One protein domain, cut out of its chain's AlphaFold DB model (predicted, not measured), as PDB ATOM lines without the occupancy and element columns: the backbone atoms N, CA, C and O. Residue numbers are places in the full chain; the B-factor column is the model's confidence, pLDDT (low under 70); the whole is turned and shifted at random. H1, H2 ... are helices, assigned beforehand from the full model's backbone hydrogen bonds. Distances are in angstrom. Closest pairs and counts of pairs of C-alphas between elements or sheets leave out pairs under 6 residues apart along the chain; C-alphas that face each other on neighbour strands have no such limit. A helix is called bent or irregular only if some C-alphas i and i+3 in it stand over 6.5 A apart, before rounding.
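AT A GLANCE: This is residues 81 to 191 of the 326 residues of an uncharacterized protein of Edhazardia aedis (strain USNM 41457) (UniProt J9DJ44). Helices H1, H2, H3, H6 and H7 follow one another across a rough slab one helix thick, with H3 in the middle, H1 and H7 at its two ends, and H7 shifted toward the last residues of H6. H5 packs on H3 from one face of this slab, and the short H4 lies in a loop beyond the end of H3. The printed part has 111 residues, with seven named helices, H1 to H7 in order along the chain, and no named strand; the class is all helix. The whole is compact, with a radius of gyration of the C-alphas of 13.4 A, and spans 41 by 33 by 23 A.

IN THESE COORDINATES: H1, residues 81 to 94, begins with C-alpha 81 at (177.638, 217.877, 185.424) and is 20.2 A long from first to last C-alpha. H2 is residues 98 to 105, 10.2 A. H3, residues 111 to 127, is the longest at 24.7 A, from C-alpha 111 at (172.041, 214.258, 202.719); it is only just irregular, with C-alphas 112 and 115 6.6 A apart. H4 is residues 132 to 135, 5.5 A. H5 is residues 145 to 156, 16.4 A, and H6 is residues 165 to 176, 18.6 A. H7, residues 180 to 189, is 14.2 A long and ends with C-alpha 189 at (173.249, 194.895, 217.661).

HOW THE PARTS SIT: H3 is the hub, touching three helices. The helices that touch are mostly aligned, their lines at shallow tilts. H3 touches H2, closest C-alphas Tyr 98 and Ala 124 at 4.9 A, in a helical hairpin with a shallow tilt of 22 degrees, opposite ways. H2 forms another helical hairpin with H1, at 20 degrees; the closest C-alphas, of Ala 89 and Ala 101, are 4.4 A apart. H3 touches H6 at 12 degrees, the same way, closest C-alphas Gly 122 and Lys 175 at 4.1 A. H6 touches H7 with residues 173 to 176 alone, a helical hairpin at 26 degrees, closest C-alphas Asp 176 and Phe 183 at 4.8 A. H3 also touches H5, opposite ways at 21 degrees, closest C-alphas Ile 125 and Glu 148 at 5.8 A. H5 and H6 are near each other. H4 is close to H3 but not clearly touching, closest C-alphas Ser 127 and His 133 at 6.7 A. In H1, H5 and H7 every O i to N i+4 pair is within hydrogen-bond range; H2 has 3 of 4, H3 11 of 13 and H6 5 of 8, and H4 is too short for such a pair.

THE WHOLE: The C-alphas of Pro 81 and Ser 181, the two farthest apart, are 42.1 A from each other. The printed part has no cut and no long link. Its mean pLDDT is 82.7, and residues 111 to 112 and 129 to 140 are under 70.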
ATOM      1  N   PRO A  81     176.496 218.749 185.149       90.12
ATOM      2  CA  PRO A  81     177.638 217.877 185.424       90.12
ATOM      3  C   PRO A  81     177.450 216.997 186.663       90.12
ATOM      4  O   PRO A  81     177.853 215.829 186.645       90.12
ATOM      5  N   SER A  82     176.816 217.530 187.711       88.81
ATOM      6  CA  SER A  82     176.543 216.804 188.954       88.81
ATOM      7  C   SER A  82     175.585 215.639 188.703       88.81
ATOM      8  O   SER A  82     175.916 214.490 189.009       88.81
ATOM      9  N   GLY A  83     174.466 215.887 188.019       90.12
ATOM     10  CA  GLY A  83     173.512 214.864 187.595       90.12
ATOM     11  C   GLY A  83     174.140 213.781 186.714       90.12
ATOM     12  O   GLY A  83     173.867 212.591 186.893       90.12
ATOM     13  N   VAL A  84     175.049 214.150 185.804       94.00
ATOM     14  CA  VAL A  84     175.793 213.183 184.975       94.00
ATOM     15  C   VAL A  84     176.679 212.269 185.832       94.00
ATOM     16  O   VAL A  84     176.703 211.055 185.601       94.00
ATOM     17  N   GLN A  85     177.394 212.814 186.821       94.31
ATOM     18  CA  GLN A  85     178.219 212.010 187.732       94.31
ATOM     19  C   GLN A  85     177.366 211.095 188.620       94.31
ATOM     20  O   GLN A  85     177.695 209.915 188.760       94.31
ATOM     21  N   LEU A  86     176.239 211.580 189.146       90.31
ATOM     22  CA  LEU A  86     175.320 210.763 189.944       90.31
ATOM     23  C   LEU A  86     174.746 209.598 189.141       90.31
ATOM     24  O   LEU A  86     174.780 208.451 189.589       90.31
ATOM     25  N   LEU A  87     174.311 209.853 187.908       92.06
ATOM     26  CA  LEU A  87     173.818 208.810 187.014       92.06
ATOM     27  C   LEU A  87     174.896 207.759 186.702       92.06
ATOM     28  O   LEU A  87     174.618 206.554 186.638       92.06
ATOM     29  N   LYS A  88     176.147 208.202 186.523       95.69
ATOM     30  CA  LYS A  88     177.303 207.318 186.340       95.69
ATOM     31  C   LYS A  88     177.514 206.439 187.573       95.69
ATOM     32  O   LYS A  88     177.660 205.227 187.407       95.69
ATOM     33  N   ALA A  89     177.487 207.014 188.774       88.69
ATOM     34  CA  ALA A  89     177.625 206.293 190.041       88.69
ATOM     35  C   ALA A  89     176.514 205.254 190.239       88.69
ATOM     36  O   ALA A  89     176.800 204.091 190.520       88.69
ATOM     37  N   GLN A  90     175.258 205.620 189.967       86.00
ATOM     38  CA  GLN A  90     174.122 204.695 189.997       86.00
ATOM     39  C   GLN A  90     174.314 203.532 189.012       86.00
ATOM     40  O   GLN A  90     174.146 202.364 189.368       86.00
ATOM     41  N   CYS A  91     174.733 203.811 187.774       87.75
ATOM     42  CA  CYS A  91     175.023 202.753 186.808       87.75
ATOM     43  C   CYS A  91     176.171 201.841 187.274       87.75
ATOM     44  O   CYS A  91     176.078 200.622 187.118       87.75
ATOM     45  N   LEU A  92     177.242 202.408 187.842       87.69
ATOM     46  CA  LEU A  92     178.361 201.648 188.409       87.69
ATOM     47  C   LEU A  92     177.868 200.710 189.518       87.69
ATOM     48  O   LEU A  92     178.109 199.503 189.422       87.69
ATOM     49  N   TYR A  93     177.080 201.231 190.460       83.38
ATOM     50  CA  TYR A  93     176.454 200.476 191.544       83.38
ATOM     51  C   TYR A  93     175.636 199.285 191.018       83.38
ATOM     52  O   TYR A  93     175.879 198.131 191.390       83.38
ATOM     53  N   PHE A  94     174.726 199.509 190.063       80.75
ATOM     54  CA  PHE A  94     173.919 198.415 189.511       80.75
ATOM     55  C   PHE A  94     174.763 197.371 188.771       80.75
ATOM     56  O   PHE A  94     174.475 196.176 188.872       80.75
ATOM     57  N   THR A  95     175.859 197.777 188.127       78.88
ATOM     58  CA  THR A  95     176.819 196.843 187.506       78.88
ATOM     59  C   THR A  95     177.782 196.164 188.485       78.88
ATOM     60  O   THR A  95     178.589 195.345 188.058       78.88
ATOM     61  N   GLY A  96     177.689 196.454 189.787       76.31
ATOM     62  CA  GLY A  96     178.531 195.845 190.818       76.31
ATOM     63  C   GLY A  96     179.887 196.516 191.024       76.31
ATOM     64  O   GLY A  96     180.727 195.972 191.723       76.31
ATOM     65  N   LYS A  97     180.117 197.688 190.428       84.06
ATOM     66  CA  LYS A  97     181.330 198.486 190.640       84.06
ATOM     67  C   LYS A  97     181.140 199.419 191.834       84.06
ATOM     68  O   LYS A  97     181.003 200.632 191.666       84.06
ATOM     69  N   TYR A  98     180.996 198.819 193.011       85.56
ATOM     70  CA  TYR A  98     180.620 199.492 194.249       85.56
ATOM     71  C   TYR A  98     181.680 200.469 194.754       85.56
ATOM     72  O   TYR A  98     181.312 201.575 195.136       85.56
ATOM     73  N   LEU A  99     182.971 200.130 194.686       90.75
ATOM     74  CA  LEU A  99     184.042 201.046 195.081       90.75
ATOM     75  C   LEU A  99     184.069 202.255 194.144       90.75
ATOM     76  O   LEU A  99     184.055 203.391 194.606       90.75
ATOM     77  N   SER A 100     184.027 202.041 192.824       92.62
ATOM     78  CA  SER A 100     183.957 203.154 191.866       92.62
ATOM     79  C   SER A 100     182.714 204.029 192.067       92.62
ATOM     80  O   SER A 100     182.790 205.238 191.867       92.62
ATOM     81  N   ALA A 101     181.570 203.436 192.426       89.81
ATOM     82  CA  ALA A 101     180.354 204.187 192.735       89.81
ATOM     83  C   ALA A 101     180.519 205.008 194.023       89.81
ATOM     84  O   ALA A 101     180.232 206.202 194.018       89.81
ATOM     85  N   PHE A 102     181.052 204.392 195.083       93.62
ATOM     86  CA  PHE A 102     181.350 205.037 196.361       93.62
ATOM     87  C   PHE A 102     182.260 206.260 196.180       93.62
ATOM     88  O   PHE A 102     181.907 207.342 196.628       93.62
ATOM     89  N   ARG A 103     183.347 206.137 195.404       95.44
ATOM     90  CA  ARG A 103     184.279 207.248 195.101       95.44
ATOM     91  C   ARG A 103     183.665 208.418 194.336       95.44
ATOM     92  O   ARG A 103     184.288 209.474 194.209       95.44
ATOM     93  N   ILE A 104     182.493 208.225 193.741       94.50
ATOM     94  CA  ILE A 104     181.729 209.319 193.150       94.50
ATOM     95  C   ILE A 104     180.754 209.868 194.188       94.50
ATOM     96  O   ILE A 104     180.757 211.073 194.395       94.50
ATOM     97  N   PHE A 105     179.972 209.009 194.853       91.44
ATOM     98  CA  PHE A 105     178.987 209.432 195.850       91.44
ATOM     99  C   PHE A 105     179.602 210.193 197.033       91.44
ATOM    100  O   PHE A 105     179.030 211.191 197.452       91.44
ATOM    101  N   GLU A 106     180.792 209.803 197.508       92.88
ATOM    102  CA  GLU A 106     181.456 210.446 198.655       92.88
ATOM    103  C   GLU A 106     181.710 211.948 198.449       92.88
ATOM    104  O   GLU A 106     181.768 212.695 199.423       92.88
ATOM    105  N   LYS A 107     181.814 212.386 197.185       91.88
ATOM    106  CA  LYS A 107     182.095 213.772 196.777       91.88
ATOM    107  C   LYS A 107     180.872 214.686 196.810       91.88
ATOM    108  O   LYS A 107     181.005 215.865 196.501       91.88
ATOM    109  N   PHE A 108     179.695 214.138 197.093       86.81
ATOM    110  CA  PHE A 108     178.465 214.901 197.236       86.81
ATOM    111  C   PHE A 108     178.163 215.081 198.726       86.81
ATOM    112  O   PHE A 108     178.200 214.116 199.495       86.81
ATOM    113  N   ASP A 109     177.846 216.317 199.108       75.00
ATOM    114  CA  ASP A 109     177.474 216.706 200.479       75.00
ATOM    115  C   ASP A 109     175.952 216.761 200.682       75.00
ATOM    116  O   ASP A 109     175.457 217.272 201.678       75.00
ATOM    117  N   ASP A 110     175.197 216.229 199.726       74.94
ATOM    118  CA  ASP A 110     173.748 216.125 199.812       74.94
ATOM    119  C   ASP A 110     173.360 214.968 200.751       74.94
ATOM    120  O   ASP A 110     173.760 213.815 200.527       74.94
ATOM    121  N   SER A 111     172.564 215.261 201.783       67.50
ATOM    122  CA  SER A 111     172.041 214.258 202.719       67.50
ATOM    123  C   SER A 111     171.299 213.136 201.987       67.50
ATOM    124  O   SER A 111     171.489 211.963 202.313       67.50
ATOM    125  N   THR A 112     170.604 213.457 200.892       64.38
ATOM    126  CA  THR A 112     169.855 212.484 200.080       64.38
ATOM    127  C   THR A 112     170.757 211.471 199.359       64.38
ATOM    128  O   THR A 112     170.308 210.406 198.925       64.38
ATOM    129  N   ILE A 113     172.062 211.753 199.240       80.75
ATOM    130  CA  ILE A 113     173.062 210.858 198.636       80.75
ATOM    131  C   ILE A 113     173.787 210.026 199.710       80.75
ATOM    132  O   ILE A 113     174.439 209.025 199.382       80.75
ATOM    133  N   CYS A 114     173.640 210.347 200.998       84.00
ATOM    134  CA  CYS A 114     174.304 209.623 202.084       84.00
ATOM    135  C   CYS A 114     173.864 208.156 202.157       84.00
ATOM    136  O   CYS A 114     174.715 207.274 202.293       84.00
ATOM    137  N   ILE A 115     172.576 207.870 201.940       83.06
ATOM    138  CA  ILE A 115     172.044 206.500 201.834       83.06
ATOM    139  C   ILE A 115     172.756 205.722 200.718       83.06
ATOM    140  O   ILE A 115     173.240 204.605 200.929       83.06
ATOM    141  N   ASN A 116     172.882 206.326 199.532       83.62
ATOM    142  CA  ASN A 116     173.553 205.708 198.385       83.62
ATOM    143  C   ASN A 116     175.049 205.495 198.651       83.62
ATOM    144  O   ASN A 116     175.622 204.488 198.223       83.62
ATOM    145  N   THR A 117     175.672 206.428 199.371       87.19
ATOM    146  CA  THR A 117     177.073 206.351 199.793       87.19
ATOM    147  C   THR A 117     177.279 205.169 200.741       87.19
ATOM    148  O   THR A 117     178.160 204.347 200.487       87.19
ATOM    149  N   ALA A 118     176.426 205.007 201.759       86.31
ATOM    150  CA  ALA A 118     176.449 203.855 202.664       86.31
ATOM    151  C   ALA A 118     176.226 202.534 201.923       86.31
ATOM    152  O   ALA A 118     176.989 201.586 202.113       86.31
ATOM    153  N   ALA A 119     175.246 202.481 201.018       86.19
ATOM    154  CA  ALA A 119     174.961 201.284 200.231       86.19
ATOM    155  C   ALA A 119     176.156 200.873 199.358       86.19
ATOM    156  O   ALA A 119     176.501 199.691 199.277       86.19
ATOM    157  N   ALA A 120     176.796 201.836 198.690       85.50
ATOM    158  CA  ALA A 120     177.971 201.582 197.865       85.50
ATOM    159  C   ALA A 120     179.193 201.199 198.713       85.50
ATOM    160  O   ALA A 120     179.889 200.251 198.360       85.50
ATOM    161  N   GLY A 121     179.429 201.884 199.833       88.25
ATOM    162  CA  GLY A 121     180.552 201.622 200.734       88.25
ATOM    163  C   GLY A 121     180.460 200.252 201.409       88.25
ATOM    164  O   GLY A 121     181.405 199.468 201.329       88.25
ATOM    165  N   GLY A 122     179.301 199.910 201.980       86.56
ATOM    166  CA  GLY A 122     179.067 198.600 202.595       86.56
ATOM    167  C   GLY A 122     179.260 197.453 201.599       86.56
ATOM    168  O   GLY A 122     179.987 196.498 201.871       86.56
ATOM    169  N   LEU A 123     178.702 197.575 200.389       84.75
ATOM    170  CA  LEU A 123     178.883 196.565 199.341       84.75
ATOM    171  C   LEU A 123     180.298 196.543 198.746       84.75
ATOM    172  O   LEU A 123     180.729 195.494 198.267       84.75
ATOM    173  N   ALA A 124     181.029 197.661 198.772       87.88
ATOM    174  CA  ALA A 124     182.439 197.699 198.394       87.88
ATOM    175  C   ALA A 124     183.292 196.919 199.402       87.88
ATOM    176  O   ALA A 124     184.052 196.046 198.988       87.88
ATOM    177  N   ILE A 125     183.112 197.138 200.707       87.81
ATOM    178  CA  ILE A 125     183.788 196.349 201.753       87.81
ATOM    179  C   ILE A 125     183.455 194.865 201.586       87.81
ATOM    180  O   ILE A 125     184.340 194.011 201.496       87.81
ATOM    181  N   ALA A 126     182.174 194.554 201.401       81.50
ATOM    182  CA  ALA A 126     181.745 193.187 201.186       81.50
ATOM    183  C   ALA A 126     182.195 192.610 199.824       81.50
ATOM    184  O   ALA A 126     182.177 191.399 199.615       81.50
ATOM    185  N   SER A 127     182.692 193.412 198.885       76.00
ATOM    186  CA  SER A 127     183.282 192.876 197.652       76.00
ATOM    187  C   SER A 127     184.624 192.170 197.885       76.00
ATOM    188  O   SER A 127     184.999 191.336 197.074       76.00
ATOM    189  N   LYS A 128     185.299 192.401 199.022       73.44
ATOM    190  CA  LYS A 128     186.556 191.730 199.413       73.44
ATOM    191  C   LYS A 128     186.423 190.206 199.522       73.44
ATOM    192  O   LYS A 128     187.388 189.462 199.333       73.44
ATOM    193  N   GLY A 129     185.230 189.726 199.859       64.06
ATOM    194  CA  GLY A 129     184.955 188.310 200.051       64.06
ATOM    195  C   GLY A 129     184.465 187.606 198.790       64.06
ATOM    196  O   GLY A 129     183.904 188.180 197.859       64.06
ATOM    197  N   LYS A 130     184.623 186.279 198.781       60.97
ATOM    198  CA  LYS A 130     184.188 185.435 197.657       60.97
ATOM    199  C   LYS A 130     182.667 185.417 197.473       60.97
ATOM    200  O   LYS A 130     182.225 184.916 196.449       60.97
ATOM    201  N   PHE A 131     181.872 185.881 198.441       58.88
ATOM    202  CA  PHE A 131     180.412 185.804 198.380       58.88
ATOM    203  C   PHE A 131     179.850 186.726 197.292       58.88
ATOM    204  O   PHE A 131     179.212 186.242 196.362       58.88
ATOM    205  N   LEU A 132     180.170 188.021 197.312       57.84
ATOM    206  CA  LEU A 132     179.649 188.989 196.335       57.84
ATOM    207  C   LEU A 132     180.117 188.736 194.896       57.84
ATOM    208  O   LEU A 132     179.330 188.871 193.954       57.84
ATOM    209  N   HIS A 133     181.356 188.273 194.715       57.41
ATOM    210  CA  HIS A 133     181.876 187.886 193.400       57.41
ATOM    211  C   HIS A 133     181.137 186.695 192.759       57.41
ATOM    212  O   HIS A 133     181.267 186.492 191.553       57.41
ATOM    213  N   LYS A 134     180.358 185.915 193.526       54.09
ATOM    214  CA  LYS A 134     179.527 184.822 192.987       54.09
ATOM    215  C   LYS A 134     178.258 185.336 192.310       54.09
ATOM    216  O   LYS A 134     177.849 184.776 191.302       54.09
ATOM    217  N   PHE A 135     177.670 186.415 192.826       53.97
ATOM    218  CA  PHE A 135     176.432 187.002 192.296       53.97
ATOM    219  C   PHE A 135     176.702 188.060 191.224       53.97
ATOM    220  O   PHE A 135     175.885 188.276 190.332       53.97
ATOM    221  N   LYS A 136     177.865 188.720 191.291       58.84
ATOM    222  CA  LYS A 136     178.339 189.654 190.266       58.84
ATOM    223  C   LYS A 136     179.818 189.390 189.960       58.84
ATOM    224  O   LYS A 136     180.683 190.069 190.505       58.84
ATOM    225  N   PRO A 137     180.141 188.453 189.049       54.56
ATOM    226  CA  PRO A 137     181.528 188.135 188.670       54.56
ATOM    227  C   PRO A 137     182.314 189.332 188.115       54.56
ATOM    228  O   PRO A 137     183.544 189.340 188.096       54.56
ATOM    229  N   GLU A 138     181.584 190.341 187.645       56.69
ATOM    230  CA  GLU A 138     182.074 191.589 187.061       56.69
ATOM    231  C   GLU A 138     182.436 192.641 188.124       56.69
ATOM    232  O   GLU A 138     183.121 193.613 187.809       56.69
ATOM    233  N   ALA A 139     182.017 192.429 189.377       55.53
ATOM    234  CA  ALA A 139     182.280 193.270 190.544       55.53
ATOM    235  C   ALA A 139     183.687 193.050 191.126       55.53
ATOM    236  O   ALA A 139     183.862 193.001 192.341       55.53
ATOM    237  N   LYS A 140     184.698 192.828 190.280       62.72
ATOM    238  CA  LYS A 140     186.086 192.682 190.737       62.72
ATOM    239  C   LYS A 140     186.695 194.059 190.940       62.72
ATOM    240  O   LYS A 140     187.367 194.582 190.055       62.72
ATOM    241  N   GLU A 141     186.430 194.640 192.097       73.12
ATOM    242  CA  GLU A 141     187.191 195.772 192.605       73.12
ATOM    243  C   GLU A 141     188.013 195.293 193.796       73.12
ATOM    244  O   GLU A 141     187.558 194.478 194.593       73.12
ATOM    245  N   PHE A 142     189.269 195.727 193.849       76.12
ATOM    246  CA  PHE A 142     190.168 195.353 194.927       76.12
ATOM    247  C   PHE A 142     189.931 196.293 196.107       76.12
ATOM    248  O   PHE A 142     190.099 197.504 195.972       76.12
ATOM    249  N   VAL A 143     189.534 195.721 197.240       82.88
ATOM    250  CA  VAL A 143     189.379 196.422 198.516       82.88
ATOM    251  C   VAL A 143     190.261 195.709 199.531       82.88
ATOM    252  O   VAL A 143     190.004 194.557 199.881       82.88
ATOM    253  N   ASP A 144     191.333 196.377 199.948       86.44
ATOM    254  CA  ASP A 144     192.191 195.936 201.045       86.44
ATOM    255  C   ASP A 144     191.760 196.575 202.372       86.44
ATOM    256  O   ASP A 144     190.848 197.402 202.421       86.44
ATOM    257  N   ASP A 145     192.435 196.192 203.457       87.62
ATOM    258  CA  ASP A 145     192.161 196.713 204.799       87.62
ATOM    259  C   ASP A 145     192.296 198.242 204.862       87.62
ATOM    260  O   ASP A 145     191.561 198.899 205.591       87.62
ATOM    261  N   LYS A 146     193.208 198.836 204.079       91.81
ATOM    262  CA  LYS A 146     193.418 200.286 204.069       91.81
ATOM    263  C   LYS A 146     192.220 201.008 203.453       91.81
ATOM    264  O   LYS A 146     191.736 201.975 204.034       91.81
ATOM    265  N   ILE A 147     191.744 200.537 202.301       91.19
ATOM    266  CA  ILE A 147     190.557 201.082 201.629       91.19
ATOM    267  C   ILE A 147     189.312 200.864 202.494       91.19
ATOM    268  O   ILE A 147     188.472 201.751 202.588       91.19
ATOM    269  N   GLU A 148     189.193 199.711 203.151       92.25
ATOM    270  CA  GLU A 148     188.100 199.424 204.085       92.25
ATOM    271  C   GLU A 148     188.052 200.442 205.235       92.25
ATOM    272  O   GLU A 148     187.003 201.036 205.478       92.25
ATOM    273  N   GLN A 149     189.186 200.709 205.894       93.62
ATOM    274  CA  GLN A 149     189.256 201.716 206.961       93.62
ATOM    275  C   GLN A 149     188.949 203.131 206.453       93.62
ATOM    276  O   GLN A 149     188.281 203.900 207.139       93.62
ATOM    277  N   GLU A 150     189.393 203.468 205.241       94.56
ATOM    278  CA  GLU A 150     189.082 204.751 204.609       94.56
ATOM    279  C   GLU A 150     187.574 204.915 204.369       94.56
ATOM    280  O   GLU A 150     186.999 205.929 204.761       94.56
ATOM    281  N   ILE A 151     186.916 203.897 203.797       93.81
ATOM    282  CA  ILE A 151     185.461 203.890 203.583       93.81
ATOM    283  C   ILE A 151     184.732 204.089 204.914       93.81
ATOM    284  O   ILE A 151     183.835 204.925 205.007       93.81
ATOM    285  N   LEU A 152     185.115 203.336 205.952       93.81
ATOM    286  CA  LEU A 152     184.484 203.423 207.269       93.81
ATOM    287  C   LEU A 152     184.672 204.798 207.920       93.81
ATOM    288  O   LEU A 152     183.726 205.304 208.519       93.81
ATOM    289  N   SER A 153     185.852 205.412 207.782       94.38
ATOM    290  CA  SER A 153     186.101 206.770 208.279       94.38
ATOM    291  C   SER A 153     185.185 207.780 207.597       94.38
ATOM    292  O   SER A 153     184.505 208.541 208.275       94.38
ATOM    293  N   ILE A 154     185.101 207.740 206.265       92.56
ATOM    294  CA  ILE A 154     184.264 208.666 205.489       92.56
ATOM    295  C   ILE A 154     182.790 208.512 205.864       92.56
ATOM    296  O   ILE A 154     182.093 209.504 206.051       92.56
ATOM    297  N   LEU A 155     182.305 207.276 205.997       90.88
ATOM    298  CA  LEU A 155     180.912 207.010 206.360       90.88
ATOM    299  C   LEU A 155     180.580 207.447 207.789       90.88
ATOM    300  O   LEU A 155     179.441 207.818 208.052       90.88
ATOM    301  N   LYS A 156     181.555 207.410 208.704       89.81
ATOM    302  CA  LYS A 156     181.378 207.868 210.085       89.81
ATOM    303  C   LYS A 156     181.211 209.387 210.176       89.81
ATOM    304  O   LYS A 156     180.470 209.848 211.037       89.81
ATOM    305  N   ASP A 157     181.875 210.124 209.293       87.12
ATOM    306  CA  ASP A 157     181.908 211.589 209.314       87.12
ATOM    307  C   ASP A 157     180.777 212.235 208.485       87.12
ATOM    308  O   ASP A 157     180.671 213.458 208.435       87.12
ATOM    309  N   LYS A 158     179.919 211.441 207.824       84.62
ATOM    310  CA  LYS A 158     178.778 211.963 207.055       84.62
ATOM    311  C   LYS A 158     177.661 212.448 207.984       84.62
ATOM    312  O   LYS A 158     177.187 211.707 208.845       84.62
ATOM    313  N   GLU A 159     177.199 213.673 207.752       83.19
ATOM    314  CA  GLU A 159     175.968 214.198 208.343       83.19
ATOM    315  C   GLU A 159     174.757 213.566 207.647       83.19
ATOM    316  O   GLU A 159     174.681 213.528 206.420       83.19
ATOM    317  N   ILE A 160     173.832 213.015 208.433       83.44
ATOM    318  CA  ILE A 160     172.697 212.235 207.932       83.44
ATOM    319  C   ILE A 160     171.432 212.804 208.558       83.44
ATOM    320  O   ILE A 160     171.387 213.020 209.772       83.44
ATOM    321  N   ASP A 161     170.413 213.020 207.732       82.50
ATOM    322  CA  ASP A 161     169.098 213.428 208.210       82.50
ATOM    323  C   ASP A 161     168.473 212.318 209.074       82.50
ATOM    324  O   ASP A 161     168.694 211.126 208.843       82.50
ATOM    325  N   GLN A 162     167.690 212.691 210.083       83.38
ATOM    326  CA  GLN A 162     167.055 211.722 210.977       83.38
ATOM    327  C   GLN A 162     166.127 210.770 210.219       83.38
ATOM    328  O   GLN A 162     166.094 209.578 210.536       83.38
ATOM    329  N   ASP A 163     165.442 211.276 209.192       81.81
ATOM    330  CA  ASP A 163     164.525 210.492 208.362       81.81
ATOM    331  C   ASP A 163     165.266 209.428 207.529       81.81
ATOM    332  O   ASP A 163     164.773 208.313 207.350       81.81
ATOM    333  N   ASP A 164     166.504 209.721 207.122       81.81
ATOM    334  CA  ASP A 164     167.348 208.843 206.302       81.81
ATOM    335  C   ASP A 164     168.215 207.885 207.135       81.81
ATOM    336  O   ASP A 164     168.800 206.924 206.619       81.81
ATOM    337  N   LYS A 165     168.300 208.118 208.451       86.62
ATOM    338  CA  LYS A 165     169.203 207.394 209.349       86.62
ATOM    339  C   LYS A 165     168.932 205.892 209.376       86.62
ATOM    340  O   LYS A 165     169.876 205.100 209.382       86.62
ATOM    341  N   GLN A 166     167.661 205.483 209.333       86.31
ATOM    342  CA  GLN A 166     167.316 204.059 209.337       86.31
ATOM    343  C   GLN A 166     167.812 203.343 208.078       86.31
ATOM    344  O   GLN A 166     168.391 202.259 208.175       86.31
ATOM    345  N   GLU A 167     167.628 203.935 206.899       83.00
ATOM    346  CA  GLU A 167     168.086 203.315 205.655       83.00
ATOM    347  C   GLU A 167     169.616 203.340 205.554       83.00
ATOM    348  O   GLU A 167     170.231 202.362 205.119       83.00
ATOM    349  N   PHE A 168     170.246 204.420 206.022       85.62
ATOM    350  CA  PHE A 168     171.698 204.521 206.113       85.62
ATOM    351  C   PHE A 168     172.296 203.396 206.972       85.62
ATOM    352  O   PHE A 168     173.151 202.646 206.495       85.62
ATOM    353  N   ASP A 169     171.816 203.232 208.209       87.81
ATOM    354  CA  ASP A 169     172.325 202.215 209.135       87.81
ATOM    355  C   ASP A 169     172.040 200.800 208.620       87.81
ATOM    356  O   ASP A 169     172.903 199.923 208.694       87.81
ATOM    357  N   PHE A 170     170.871 200.586 208.008       86.50
ATOM    358  CA  PHE A 170     170.544 199.333 207.334       86.50
ATOM    359  C   PHE A 170     171.551 199.000 206.225       86.50
ATOM    360  O   PHE A 170     172.086 197.890 206.189       86.50
ATOM    361  N   ASN A 171     171.874 199.961 205.357       84.38
ATOM    362  CA  ASN A 171     172.844 199.773 204.280       84.38
ATOM    363  C   ASN A 171     174.270 199.519 204.798       84.38
ATOM    364  O   ASN A 171     175.020 198.763 204.175       84.38
ATOM    365  N   LEU A 172     174.652 200.091 205.946       86.69
ATOM    366  CA  LEU A 172     175.955 199.833 206.567       86.69
ATOM    367  C   LEU A 172     176.134 198.385 207.021       86.69
ATOM    368  O   LEU A 172     177.261 197.884 206.986       86.69
ATOM    369  N   THR A 173     175.053 197.690 207.392       84.12
ATOM    370  CA  THR A 173     175.121 196.265 207.773       84.12
ATOM    371  C   THR A 173     175.694 195.399 206.652       84.12
ATOM    372  O   THR A 173     176.261 194.335 206.899       84.12
ATOM    373  N   PHE A 174     175.620 195.867 205.402       84.12
ATOM    374  CA  PHE A 174     176.091 195.111 204.253       84.12
ATOM    375  C   PHE A 174     177.599 194.885 204.232       84.12
ATOM    376  O   PHE A 174     178.034 193.953 203.560       84.12
ATOM    377  N   LYS A 175     178.388 195.667 204.981       84.81
ATOM    378  CA  LYS A 175     179.843 195.476 205.097       84.81
ATOM    379  C   LYS A 175     180.217 194.061 205.567       84.81
ATOM    380  O   LYS A 175     181.221 193.513 205.113       84.81
ATOM    381  N   ASP A 176     179.365 193.442 206.387       82.94
ATOM    382  CA  ASP A 176     179.603 192.135 207.002       82.94
ATOM    383  C   ASP A 176     179.009 190.964 206.200       82.94
ATOM    384  O   ASP A 176     179.167 189.812 206.586       82.94
ATOM    385  N   LEU A 177     178.404 191.210 205.027       78.25
ATOM    386  CA  LEU A 177     177.717 190.188 204.210       78.25
ATOM    387  C   LEU A 177     178.550 188.952 203.842       78.25
ATOM    388  O   LEU A 177     177.997 187.927 203.445       78.25
ATOM    389  N   ASN A 178     179.877 189.044 203.898       72.38
ATOM    390  CA  ASN A 178     180.752 187.911 203.599       72.38
ATOM    391  C   ASN A 178     180.906 186.919 204.752       72.38
ATOM    392  O   ASN A 178     181.401 185.814 204.517       72.38
ATOM    393  N   ASP A 179     180.552 187.322 205.968       74.94
ATOM    394  CA  ASP A 179     180.685 186.537 207.185       74.94
ATOM    395  C   ASP A 179     179.309 186.455 207.846       74.94
ATOM    396  O   ASP A 179     178.842 187.399 208.470       74.94
ATOM    397  N   GLU A 180     178.637 185.318 207.661       72.88
ATOM    398  CA  GLU A 180     177.273 185.090 208.149       72.88
ATOM    399  C   GLU A 180     177.152 185.362 209.653       72.88
ATOM    400  O   GLU A 180     176.212 186.032 210.070       72.88
ATOM    401  N   SER A 181     178.117 184.905 210.454       78.00
ATOM    402  CA  SER A 181     178.087 185.098 211.904       78.00
ATOM    403  C   SER A 181     178.185 186.579 212.265       78.00
ATOM    404  O   SER A 181     177.359 187.068 213.031       78.00
ATOM    405  N   LYS A 182     179.135 187.308 211.664       85.62
ATOM    406  CA  LYS A 182     179.281 188.757 211.895       85.62
ATOM    407  C   LYS A 182     178.105 189.559 211.360       85.62
ATOM    408  O   LYS A 182     177.722 190.560 211.959       85.62
ATOM    409  N   PHE A 183     177.532 189.139 210.237       82.50
ATOM    410  CA  PHE A 183     176.366 189.789 209.661       82.50
ATOM    411  C   PHE A 183     175.166 189.667 210.600       82.50
ATOM    412  O   PHE A 183     174.541 190.676 210.907       82.50
ATOM    413  N   ILE A 184     174.883 188.464 211.113       82.19
ATOM    414  CA  ILE A 184     173.814 188.252 212.099       82.19
ATOM    415  C   ILE A 184     174.076 189.056 213.373       82.19
ATOM    416  O   ILE A 184     173.188 189.788 213.799       82.19
ATOM    417  N   GLU A 185     175.292 189.002 213.919       88.00
ATOM    418  CA  GLU A 185     175.673 189.779 215.104       88.00
ATOM    419  C   GLU A 185     175.449 191.288 214.889       88.00
ATOM    420  O   GLU A 185     174.883 191.975 215.739       88.00
ATOM    421  N   THR A 186     175.818 191.806 213.716       88.06
ATOM    422  CA  THR A 186     175.619 193.219 213.361       88.06
ATOM    423  C   THR A 186     174.137 193.578 213.271       88.06
ATOM    424  O   THR A 186     173.734 194.648 213.728       88.06
ATOM    425  N   LEU A 187     173.308 192.696 212.704       85.94
ATOM    426  CA  LEU A 187     171.859 192.894 212.654       85.94
ATOM    427  C   LEU A 187     171.233 192.870 214.061       85.94
ATOM    428  O   LEU A 187     170.362 193.687 214.350       85.94
ATOM    429  N   GLU A 188     171.680 191.976 214.945       91.50
ATOM    430  CA  GLU A 188     171.215 191.894 216.338       91.50
ATOM    431  C   GLU A 188     171.544 193.174 217.121       91.50
ATOM    432  O   GLU A 188     170.659 193.755 217.756       91.50
ATOM    433  N   GLN A 189     172.782 193.665 217.005       92.88
ATOM    434  CA  GLN A 189     173.249 194.895 217.661       92.88
ATOM    435  C   GLN A 189     172.504 196.156 217.197       92.88
ATOM    436  O   GLN A 189     172.442 197.133 217.937       92.88
ATOM    437  N   ASN A 190     171.931 196.141 215.991       90.44
ATOM    438  CA  ASN A 190     171.222 197.278 215.396       90.44
ATOM    439  C   ASN A 190     169.709 197.018 215.260       90.44
ATOM    440  O   ASN A 190     169.029 197.657 214.459       90.44
ATOM    441  N   SER A 191     169.164 196.075 216.034       89.19
ATOM    442  CA  SER A 191     167.772 195.613 215.921       89.19
ATOM    443  C   SER A 191     166.708 196.645 216.323       89.19
ATOM    444  O   SER A 191     165.532 196.449 216.015       89.19
TER     445      SER A 191